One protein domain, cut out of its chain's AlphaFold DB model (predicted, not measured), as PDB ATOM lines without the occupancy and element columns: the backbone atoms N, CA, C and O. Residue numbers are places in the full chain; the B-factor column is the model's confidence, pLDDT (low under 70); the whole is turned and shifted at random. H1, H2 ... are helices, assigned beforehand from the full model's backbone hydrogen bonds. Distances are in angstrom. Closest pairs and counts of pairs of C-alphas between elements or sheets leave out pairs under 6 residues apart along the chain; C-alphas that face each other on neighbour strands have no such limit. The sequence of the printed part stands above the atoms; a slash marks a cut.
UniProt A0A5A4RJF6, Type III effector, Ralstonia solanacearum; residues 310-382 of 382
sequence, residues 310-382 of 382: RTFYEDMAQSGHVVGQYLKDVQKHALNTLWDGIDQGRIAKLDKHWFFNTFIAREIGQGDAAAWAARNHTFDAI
ATOM      1  N   ARG A 310     221.932 271.611 216.811       85.19
ATOM      2  CA  ARG A 310     223.154 272.441 216.771       85.19
ATOM      3  C   ARG A 310     224.222 271.871 215.841       85.19
ATOM      4  O   ARG A 310     224.858 272.631 215.108       85.19
ATOM      5  N   THR A 311     224.371 270.547 215.829       83.12
ATOM      6  CA  THR A 311     225.333 269.863 214.964       83.12
ATOM      7  C   THR A 311     225.153 270.280 213.506       83.12
ATOM      8  O   THR A 311     226.145 270.370 212.798       83.12
ATOM      9  N   PHE A 312     223.939 270.634 213.032       83.56
ATOM     10  CA  PHE A 312     223.663 271.138 211.660       83.56
ATOM     11  C   PHE A 312     224.648 272.200 211.220       83.56
ATOM     12  O   PHE A 312     225.267 272.075 210.168       83.56
ATOM     13  N   TYR A 313     224.844 273.182 212.080       88.00
ATOM     14  CA  TYR A 313     225.747 274.280 211.827       88.00
ATOM     15  C   TYR A 313     227.211 273.892 212.041       88.00
ATOM     16  O   TYR A 313     228.082 274.361 211.311       88.00
ATOM     17  N   GLU A 314     227.494 273.021 213.010       85.38
ATOM     18  CA  GLU A 314     228.858 272.571 213.292       85.38
ATOM     19  C   GLU A 314     229.446 271.750 212.151       85.38
ATOM     20  O   GLU A 314     230.552 272.064 211.724       85.38
ATOM     21  N   ASP A 315     228.711 270.781 211.608       81.94
ATOM     22  CA  ASP A 315     229.204 269.962 210.497       81.94
ATOM     23  C   ASP A 315     229.386 270.809 209.231       81.94
ATOM     24  O   ASP A 315     230.371 270.625 208.523       81.94
ATOM     25  N   MET A 316     228.506 271.795 208.975       80.81
ATOM     26  CA  MET A 316     228.748 272.771 207.903       80.81
ATOM     27  C   MET A 316     230.054 273.525 208.141       80.81
ATOM     28  O   MET A 316     230.834 273.700 207.222       80.81
ATOM     29  N   ALA A 317     230.339 273.996 209.350       85.62
ATOM     30  CA  ALA A 317     231.597 274.699 209.597       85.62
ATOM     31  C   ALA A 317     232.830 273.777 209.508       85.62
ATOM     32  O   ALA A 317     233.876 274.206 209.022       85.62
ATOM     33  N   GLN A 318     232.718 272.516 209.944       83.50
ATOM     34  CA  GLN A 318     233.820 271.542 209.954       83.50
ATOM     35  C   GLN A 318     234.401 271.283 208.567       83.50
ATOM     36  O   GLN A 318     235.600 271.059 208.430       83.50
ATOM     37  N   SER A 319     233.579 271.366 207.529       75.81
ATOM     38  CA  SER A 319     234.024 271.170 206.155       75.81
ATOM     39  C   SER A 319     234.829 272.359 205.588       75.81
ATOM     40  O   SER A 319     235.252 272.321 204.434       75.81
ATOM     41  N   GLY A 320     235.081 273.407 206.387       79.12
ATOM     42  CA  GLY A 320     236.076 274.462 206.137       79.12
ATOM     43  C   GLY A 320     235.657 275.593 205.191       79.12
ATOM     44  O   GLY A 320     236.335 276.616 205.109       79.12
ATOM     45  N   HIS A 321     234.540 275.462 204.480       85.50
ATOM     46  CA  HIS A 321     234.009 276.512 203.619       85.50
ATOM     47  C   HIS A 321     233.332 277.647 204.407       85.50
ATOM     48  O   HIS A 321     232.574 277.478 205.366       85.50
ATOM     49  N   VAL A 322     233.601 278.862 203.945       91.00
ATOM     50  CA  VAL A 322     233.341 280.108 204.676       91.00
ATOM     51  C   VAL A 322     231.857 280.377 204.946       91.00
ATOM     52  O   VAL A 322     231.520 280.983 205.956       91.00
ATOM     53  N   VAL A 323     230.952 279.900 204.081       92.44
ATOM     54  CA  VAL A 323     229.496 280.049 204.292       92.44
ATOM     55  C   VAL A 323     229.013 279.221 205.485       92.44
ATOM     56  O   VAL A 323     228.198 279.709 206.258       92.44
ATOM     57  N   GLY A 324     229.525 278.001 205.685       90.88
ATOM     58  CA  GLY A 324     229.131 277.203 206.852       90.88
ATOM     59  C   GLY A 324     229.740 277.731 208.145       90.88
ATOM     60  O   GLY A 324     229.062 277.730 209.168       90.88
ATOM     61  N   GLN A 325     230.960 278.279 208.085       92.12
ATOM     62  CA  GLN A 325     231.542 279.007 209.215       92.12
ATOM     63  C   GLN A 325     230.668 280.211 209.604       92.12
ATOM     64  O   GLN A 325     230.278 280.331 210.762       92.12
ATOM     65  N   TYR A 326     230.262 281.032 208.629       95.19
ATOM     66  CA  TYR A 326     229.317 282.130 208.854       95.19
ATOM     67  C   TYR A 326     228.000 281.651 209.481       95.19
ATOM     68  O   TYR A 326     227.548 282.230 210.466       95.19
ATOM     69  N   LEU A 327     227.388 280.585 208.947       94.50
ATOM     70  CA  LEU A 327     226.111 280.065 209.447       94.50
ATOM     71  C   LEU A 327     226.219 279.608 210.909       94.50
ATOM     72  O   LEU A 327     225.339 279.916 211.714       94.50
ATOM     73  N   LYS A 328     227.312 278.926 211.268       93.19
ATOM     74  CA  LYS A 328     227.612 278.556 212.655       93.19
ATOM     75  C   LYS A 328     227.774 279.775 213.550       93.19
ATOM     76  O   LYS A 328     227.171 279.816 214.623       93.19
ATOM     77  N   ASP A 329     228.561 280.754 213.121       93.62
ATOM     78  CA  ASP A 329     228.869 281.923 213.940       93.62
ATOM     79  C   ASP A 329     227.634 282.798 214.160       93.62
ATOM     80  O   ASP A 329     227.384 283.222 215.288       93.62
ATOM     81  N   VAL A 330     226.809 283.001 213.127       92.94
ATOM     82  CA  VAL A 330     225.536 283.727 213.237       92.94
ATOM     83  C   VAL A 330     224.560 283.009 214.161       92.94
ATOM     84  O   VAL A 330     224.001 283.646 215.055       92.94
ATOM     85  N   GLN A 331     224.377 281.694 213.998       92.25
ATOM     86  CA  GLN A 331     223.474 280.929 214.857       92.25
ATOM     87  C   GLN A 331     223.936 280.959 216.322       92.25
ATOM     88  O   GLN A 331     223.126 281.221 217.217       92.25
ATOM     89  N   LYS A 332     225.235 280.729 216.577       91.31
ATOM     90  CA  LYS A 332     225.805 280.769 217.933       91.31
ATOM     91  C   LYS A 332     225.654 282.163 218.540       91.31
ATOM     92  O   LYS A 332     225.200 282.289 219.674       91.31
ATOM     93  N   HIS A 333     225.992 283.209 217.789       90.00
ATOM     94  CA  HIS A 333     225.913 284.588 218.261       90.00
ATOM     95  C   HIS A 333     224.475 285.023 218.577       90.00
ATOM     96  O   HIS A 333     224.242 285.675 219.597       90.00
ATOM     97  N   ALA A 334     223.504 284.641 217.742       88.56
ATOM     98  CA  ALA A 334     222.095 284.948 217.966       88.56
ATOM     99  C   ALA A 334     221.562 284.283 219.245       88.56
ATOM    100  O   ALA A 334     220.923 284.952 220.058       88.56
ATOM    101  N   LEU A 335     221.870 282.998 219.455       90.19
ATOM    102  CA  LEU A 335     221.484 282.283 220.675       90.19
ATOM    103  C   LEU A 335     222.185 282.836 221.921       90.19
ATOM    104  O   LEU A 335     221.522 283.007 222.940       90.19
ATOM    105  N   ASN A 336     223.472 283.184 221.829       89.75
ATOM    106  CA  ASN A 336     224.205 283.795 222.940       89.75
ATOM    107  C   ASN A 336     223.597 285.149 223.334       89.75
ATOM    108  O   ASN A 336     223.327 285.404 224.501       89.75
ATOM    109  N   THR A 337     223.299 285.996 222.346       88.75
ATOM    110  CA  THR A 337     222.675 287.307 222.581       88.75
ATOM    111  C   THR A 337     221.289 287.169 223.215       88.75
ATOM    112  O   THR A 337     220.923 287.955 224.092       88.75
ATOM    113  N   LEU A 338     220.510 286.167 222.790       89.94
ATOM    114  CA  LEU A 338     219.213 285.851 223.387       89.94
ATOM    115  C   LEU A 338     219.366 285.387 224.841       89.94
ATOM    116  O   LEU A 338     218.647 285.882 225.706       89.94
ATOM    117  N   TRP A 339     220.305 284.476 225.107       90.56
ATOM    118  CA  TRP A 339     220.604 283.988 226.452       90.56
ATOM    119  C   TRP A 339     221.022 285.125 227.387       90.56
ATOM    120  O   TRP A 339     220.390 285.315 228.423       90.56
ATOM    121  N   ASP A 340     222.003 285.938 226.989       90.06
ATOM    122  CA  ASP A 340     222.486 287.076 227.777       90.06
ATOM    123  C   ASP A 340     221.362 288.085 228.052       90.06
ATOM    124  O   ASP A 340     221.223 288.603 229.162       90.06
ATOM    125  N   GLY A 341     220.516 288.350 227.051       89.75
ATOM    126  CA  GLY A 341     219.362 289.234 227.194       89.75
ATOM    127  C   GLY A 341     218.310 288.710 228.176       89.75
ATOM    128  O   GLY A 341     217.705 289.512 228.892       89.75
ATOM    129  N   ILE A 342     218.102 287.392 228.227       90.88
ATOM    130  CA  ILE A 342     217.220 286.728 229.196       90.88
ATOM    131  C   ILE A 342     217.840 286.756 230.594       90.88
ATOM    132  O   ILE A 342     217.177 287.172 231.544       90.88
ATOM    133  N   ASP A 343     219.106 286.357 230.724       87.81
ATOM    134  CA  ASP A 343     219.827 286.292 231.999       87.81
ATOM    135  C   ASP A 343     219.892 287.662 232.690       87.81
ATOM    136  O   ASP A 343     219.693 287.779 233.897       87.81
ATOM    137  N   GLN A 344     220.060 288.724 231.901       88.94
ATOM    138  CA  GLN A 344     220.141 290.102 232.387       88.94
ATOM    139  C   GLN A 344     218.770 290.791 232.498       88.94
ATOM    140  O   GLN A 344     218.710 291.993 232.763       88.94
ATOM    141  N   GLY A 345     217.665 290.077 232.245       88.75
ATOM    142  CA  GLY A 345     216.302 290.614 232.330       88.75
ATOM    143  C   GLY A 345     215.987 291.724 231.319       88.75
ATOM    144  O   GLY A 345     215.051 292.498 231.520       88.75
ATOM    145  N   ARG A 346     216.758 291.831 230.226       89.94
ATOM    146  CA  ARG A 346     216.588 292.861 229.184       89.94
ATOM    147  C   ARG A 346     215.453 292.539 228.218       89.94
ATOM    148  O   ARG A 346     214.935 293.444 227.566       89.94
ATOM    149  N   ILE A 347     215.077 291.266 228.105       87.25
ATOM    150  CA  ILE A 347     213.998 290.821 227.223       87.25
ATOM    151  C   ILE A 347     212.764 290.518 228.067       87.25
ATOM    152  O   ILE A 347     212.614 289.440 228.637       87.25
ATOM    153  N   ALA A 348     211.863 291.496 228.148       83.94
ATOM    154  CA  ALA A 348     210.633 291.355 228.911       83.94
ATOM    155  C   ALA A 348     209.825 290.127 228.451       83.94
ATOM    156  O   ALA A 348     209.639 289.915 227.252       83.94
ATOM    157  N   LYS A 349     209.273 289.381 229.418       86.06
ATOM    158  CA  LYS A 349     208.433 288.179 229.230       86.06
ATOM    159  C   LYS A 349     209.158 286.911 228.767       86.06
ATOM    160  O   LYS A 349     208.483 285.899 228.607       86.06
ATOM    161  N   LEU A 350     210.475 286.944 228.563       89.75
ATOM    162  CA  LEU A 350     211.273 285.738 228.344       89.75
ATOM    163  C   LEU A 350     212.124 285.462 229.585       89.75
ATOM    164  O   LEU A 350     212.741 286.372 230.132       89.75
ATOM    165  N   ASP A 351     212.146 284.209 230.024       89.19
ATOM    166  CA  ASP A 351     212.934 283.740 231.161       89.19
ATOM    167  C   ASP A 351     213.744 282.485 230.787       89.19
ATOM    168  O   ASP A 351     213.622 281.931 229.687       89.19
ATOM    169  N   LYS A 352     214.610 282.029 231.702       88.62
ATOM    170  CA  LYS A 352     215.430 280.826 231.481       88.62
ATOM    171  C   LYS A 352     214.558 279.596 231.222       88.62
ATOM    172  O   LYS A 352     214.886 278.784 230.363       88.62
ATOM    173  N   HIS A 353     213.422 279.478 231.908       86.81
ATOM    174  CA  HIS A 353     212.497 278.361 231.728       86.81
ATOM    175  C   HIS A 353     211.929 278.311 230.299       86.81
ATOM    176  O   HIS A 353     211.874 277.243 229.684       86.81
ATOM    177  N   TRP A 354     211.560 279.458 229.732       89.25
ATOM    178  CA  TRP A 354     211.163 279.579 228.334       89.25
ATOM    179  C   TRP A 354     212.291 279.162 227.382       89.25
ATOM    180  O   TRP A 354     212.033 278.422 226.429       89.25
ATOM    181  N   PHE A 355     213.536 279.577 227.652       89.62
ATOM    182  CA  PHE A 355     214.690 279.226 226.817       89.62
ATOM    183  C   PHE A 355     214.895 277.705 226.760       89.62
ATOM    184  O   PHE A 355     214.896 277.122 225.675       89.62
ATOM    185  N   PHE A 356     214.969 277.038 227.917       87.75
ATOM    186  CA  PHE A 356     215.151 275.584 227.978       87.75
ATOM    187  C   PHE A 356     213.983 274.822 227.342       87.75
ATOM    188  O   PHE A 356     214.210 273.856 226.618       87.75
ATOM    189  N   ASN A 357     212.738 275.269 227.525       85.19
ATOM    190  CA  ASN A 357     211.591 274.638 226.861       85.19
ATOM    191  C   ASN A 357     211.619 274.778 225.335       85.19
ATOM    192  O   ASN A 357     211.160 273.883 224.623       85.19
ATOM    193  N   THR A 358     212.139 275.896 224.837       84.88
ATOM    194  CA  THR A 358     212.165 276.194 223.402       84.88
ATOM    195  C   THR A 358     213.296 275.454 222.694       84.88
ATOM    196  O   THR A 358     213.067 274.898 221.619       84.88
ATOM    197  N   PHE A 359     214.487 275.415 223.296       84.94
ATOM    198  CA  PHE A 359     215.705 274.947 222.628       84.94
ATOM    199  C   PHE A 359     216.241 273.594 223.127       84.94
ATOM    200  O   PHE A 359     216.981 272.966 222.382       84.94
ATOM    201  N   ILE A 360     215.867 273.119 224.326       78.38
ATOM    202  CA  ILE A 360     216.481 271.930 224.962       78.38
ATOM    203  C   ILE A 360     215.465 270.810 225.247       78.38
ATOM    204  O   ILE A 360     215.673 269.656 224.879       78.38
ATOM    205  N   ALA A 361     214.319 271.123 225.860       64.00
ATOM    206  CA  ALA A 361     213.360 270.130 226.379       64.00
ATOM    207  C   ALA A 361     212.672 269.263 225.305       64.00
ATOM    208  O   ALA A 361     211.956 268.311 225.620       64.00
ATOM    209  N   ARG A 362     212.855 269.599 224.026       55.84
ATOM    210  CA  ARG A 362     212.392 268.780 222.901       55.84
ATOM    211  C   ARG A 362     213.311 267.599 222.598       55.84
ATOM    212  O   ARG A 362     212.820 266.613 222.061       55.84
ATOM    213  N   GLU A 363     214.588 267.672 222.966       49.12
ATOM    214  CA  GLU A 363     215.547 266.569 222.810       49.12
ATOM    215  C   GLU A 363     215.539 265.621 224.022       49.12
ATOM    216  O   GLU A 363     215.774 264.423 223.877       49.12
ATOM    217  N   ILE A 364     215.196 266.129 225.210       45.88
ATOM    218  CA  ILE A 364     215.235 265.403 226.487       45.88
ATOM    219  C   ILE A 364     213.823 265.447 227.085       45.88
ATOM    220  O   ILE A 364     213.428 266.450 227.673       45.88
ATOM    221  N   GLY A 365     213.017 264.408 226.849       47.97
ATOM    222  CA  GLY A 365     211.563 264.416 227.062       47.97
ATOM    223  C   GLY A 365     211.067 265.138 228.328       47.97
ATOM    224  O   GLY A 365     211.435 264.751 229.425       47.97
ATOM    225  N   GLN A 366     210.223 266.165 228.135       44.88
ATOM    226  CA  GLN A 366     209.267 266.882 229.020       44.88
ATOM    227  C   GLN A 366     209.533 267.093 230.537       44.88
ATOM    228  O   GLN A 366     208.716 267.748 231.180       44.88
ATOM    229  N   GLY A 367     210.637 266.639 231.131       50.47
ATOM    230  CA  GLY A 367     210.839 266.634 232.586       50.47
ATOM    231  C   GLY A 367     211.929 267.555 233.143       50.47
ATOM    232  O   GLY A 367     211.969 267.740 234.354       50.47
ATOM    233  N   ASP A 368     212.806 268.139 232.318       64.56
ATOM    234  CA  ASP A 368     214.094 268.670 232.816       64.56
ATOM    235  C   ASP A 368     214.274 270.201 232.671       64.56
ATOM    236  O   ASP A 368     215.184 270.789 233.249       64.56
ATOM    237  N   ALA A 369     213.392 270.909 231.955       65.69
ATOM    238  CA  ALA A 369     213.589 272.339 231.661       65.69
ATOM    239  C   ALA A 369     213.687 273.226 232.916       65.69
ATOM    240  O   ALA A 369     214.512 274.136 232.977       65.69
ATOM    241  N   ALA A 370     212.861 272.955 233.930       66.75
ATOM    242  CA  ALA A 370     212.882 273.692 235.192       66.75
ATOM    243  C   ALA A 370     214.140 273.392 236.027       66.75
ATOM    244  O   ALA A 370     214.680 274.292 236.669       66.75
ATOM    245  N   ALA A 371     214.637 272.152 235.988       69.50
ATOM    246  CA  ALA A 371     215.842 271.750 236.707       69.50
ATOM    247  C   ALA A 371     217.113 272.315 236.052       69.50
ATOM    248  O   ALA A 371     218.010 272.767 236.765       69.50
ATOM    249  N   TRP A 372     217.167 272.378 234.717       69.06
ATOM    250  CA  TRP A 372     218.224 273.091 233.995       69.06
ATOM    251  C   TRP A 372     218.162 274.603 234.207       69.06
ATOM    252  O   TRP A 372     219.187 275.218 234.481       69.06
ATOM    253  N   ALA A 373     216.971 275.210 234.170       67.38
ATOM    254  CA  ALA A 373     216.816 276.646 234.407       67.38
ATOM    255  C   ALA A 373     217.286 277.085 235.808       67.38
ATOM    256  O   ALA A 373     217.733 278.219 235.975       67.38
ATOM    257  N   ALA A 374     217.200 276.197 236.805       70.06
ATOM    258  CA  ALA A 374     217.663 276.450 238.169       70.06
ATOM    259  C   ALA A 374     219.196 276.418 238.317       70.06
ATOM    260  O   ALA A 374     219.737 276.935 239.296       70.06
ATOM    261  N   ARG A 375     219.912 275.819 237.361       69.19
ATOM    262  CA  ARG A 375     221.374 275.775 237.339       69.19
ATOM    263  C   ARG A 375     221.874 277.030 236.618       69.19
ATOM    264  O   ARG A 375     221.500 277.308 235.483       69.19
ATOM    265  N   ASN A 376     222.688 277.839 237.289       70.69
ATOM    266  CA  ASN A 376     223.156 279.115 236.747       70.69
ATOM    267  C   ASN A 376     224.278 278.904 235.706       70.69
ATOM    268  O   ASN A 376     225.455 279.089 236.005       70.69
ATOM    269  N   HIS A 377     223.908 278.433 234.516       76.50
ATOM    270  CA  HIS A 377     224.826 278.092 233.430       76.50
ATOM    271  C   HIS A 377     225.386 279.329 232.712       76.50
ATOM    272  O   HIS A 377     224.692 280.330 232.539       76.50
ATOM    273  N   THR A 378     226.632 279.238 232.240       81.56
ATOM    274  CA  THR A 378     227.147 280.119 231.181       81.56
ATOM    275  C   THR A 378     226.669 279.611 229.820       81.56
ATOM    276  O   THR A 378     226.395 278.421 229.682       81.56
ATOM    277  N   PHE A 379     226.604 280.477 228.801       82.88
ATOM    278  CA  PHE A 379     226.160 280.050 227.469       82.88
ATOM    279  C   PHE A 379     227.045 278.955 226.862       82.88
ATOM    280  O   PHE A 379     226.523 278.047 226.242       82.88
ATOM    281  N   ASP A 380     228.367 278.978 227.075       82.00
ATOM    282  CA  ASP A 380     229.250 277.915 226.562       82.00
ATOM    283  C   ASP A 380     229.011 276.542 227.227       82.00
ATOM    284  O   ASP A 380     229.451 275.525 226.694       82.00
ATOM    285  N   ALA A 381     228.329 276.501 228.379       80.94
ATOM    286  CA  ALA A 381     227.919 275.266 229.049       80.94
ATOM    287  C   ALA A 381     226.534 274.755 228.599       80.94
ATOM    288  O   ALA A 381     226.110 273.697 229.073       80.94
ATOM    289  N   ILE A 382     225.839 275.507 227.736       73.50
ATOM    290  CA  ILE A 382     224.540 275.193 227.114       73.50
ATOM    291  C   ILE A 382     224.787 274.833 225.643       73.50
ATOM    292  O   ILE A 382     224.158 273.864 225.167       73.50
TER     293      ILE A 382
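What this domain is: This is residues 310 to 382 of the 382 residues of the protein "Type III effector" of Ralstonia solanacearum (UniProt A0A5A4RJF6). One long helix, H2, makes a bar with a shorter helix folded back at each end: H1 at its beginning and H3 at its finish, with little H4 packed on H3 and the far sides of H1 and H3 well separated. After H4 the tail, residues 374 to 382, folds back toward the space between the two ends. The printed part has 73 residues with four named helices, H1, H2, H3, H4 along the chain, and no named strand; its class is all helix. It is only just loose, close to compact, with a radius of gyration of the C-alphas of 13.8 A and spans of 38 by 29 by 18 A.

How they stand to each other: Begin with H2, residues 322 to 343. H1, residues 311 to 318, touches residues 323 to 331 of H2 alone, at a steep tilt of 46 degrees, opposite ways; the closest C-alphas, of Ala 317 and Gln 325, are 4.3 A apart. At the other end, H2 and H3, residues 352 to 359, form a helical hairpin at a shallow tilt of 27 degrees. There H3 touches residues 339 to 343 of H2 alone, closest at the C-alphas of Ile 342 and Lys 352, 6.6 A. H4, residues 369 to 373, touches H3; the C-alphas of Phe 356 and Ala 369 are closest, 5.2 A. H1 is apart from H3 and H4, and H2 from H4. In H1, H2, H3 and H4 every O i to N i+4 pair is within hydrogen-bond range.

Where its parts are: Find C-alpha 322 at (233.341, 280.108, 204.676); from there H2 runs 31.1 A to C-alpha 343 at (219.827, 286.292, 231.999). H1 begins at C-alpha 311, (225.333, 269.863, 214.964), and is 10.0 A long; H3 is 10.6 A and H4 6.0 A.

The domain as a whole: The farthest C-alphas, of Gly 320 and Lys 349, are 38.5 A apart. The printed part has no cut and ends at the chain's last residue, Ile 382. The link H1 to H2 is tight; H2 to H3 and H3 to H4 are short. The mean pLDDT of the printed part is 81.2; residues 361 to 373 and 375 are under 70.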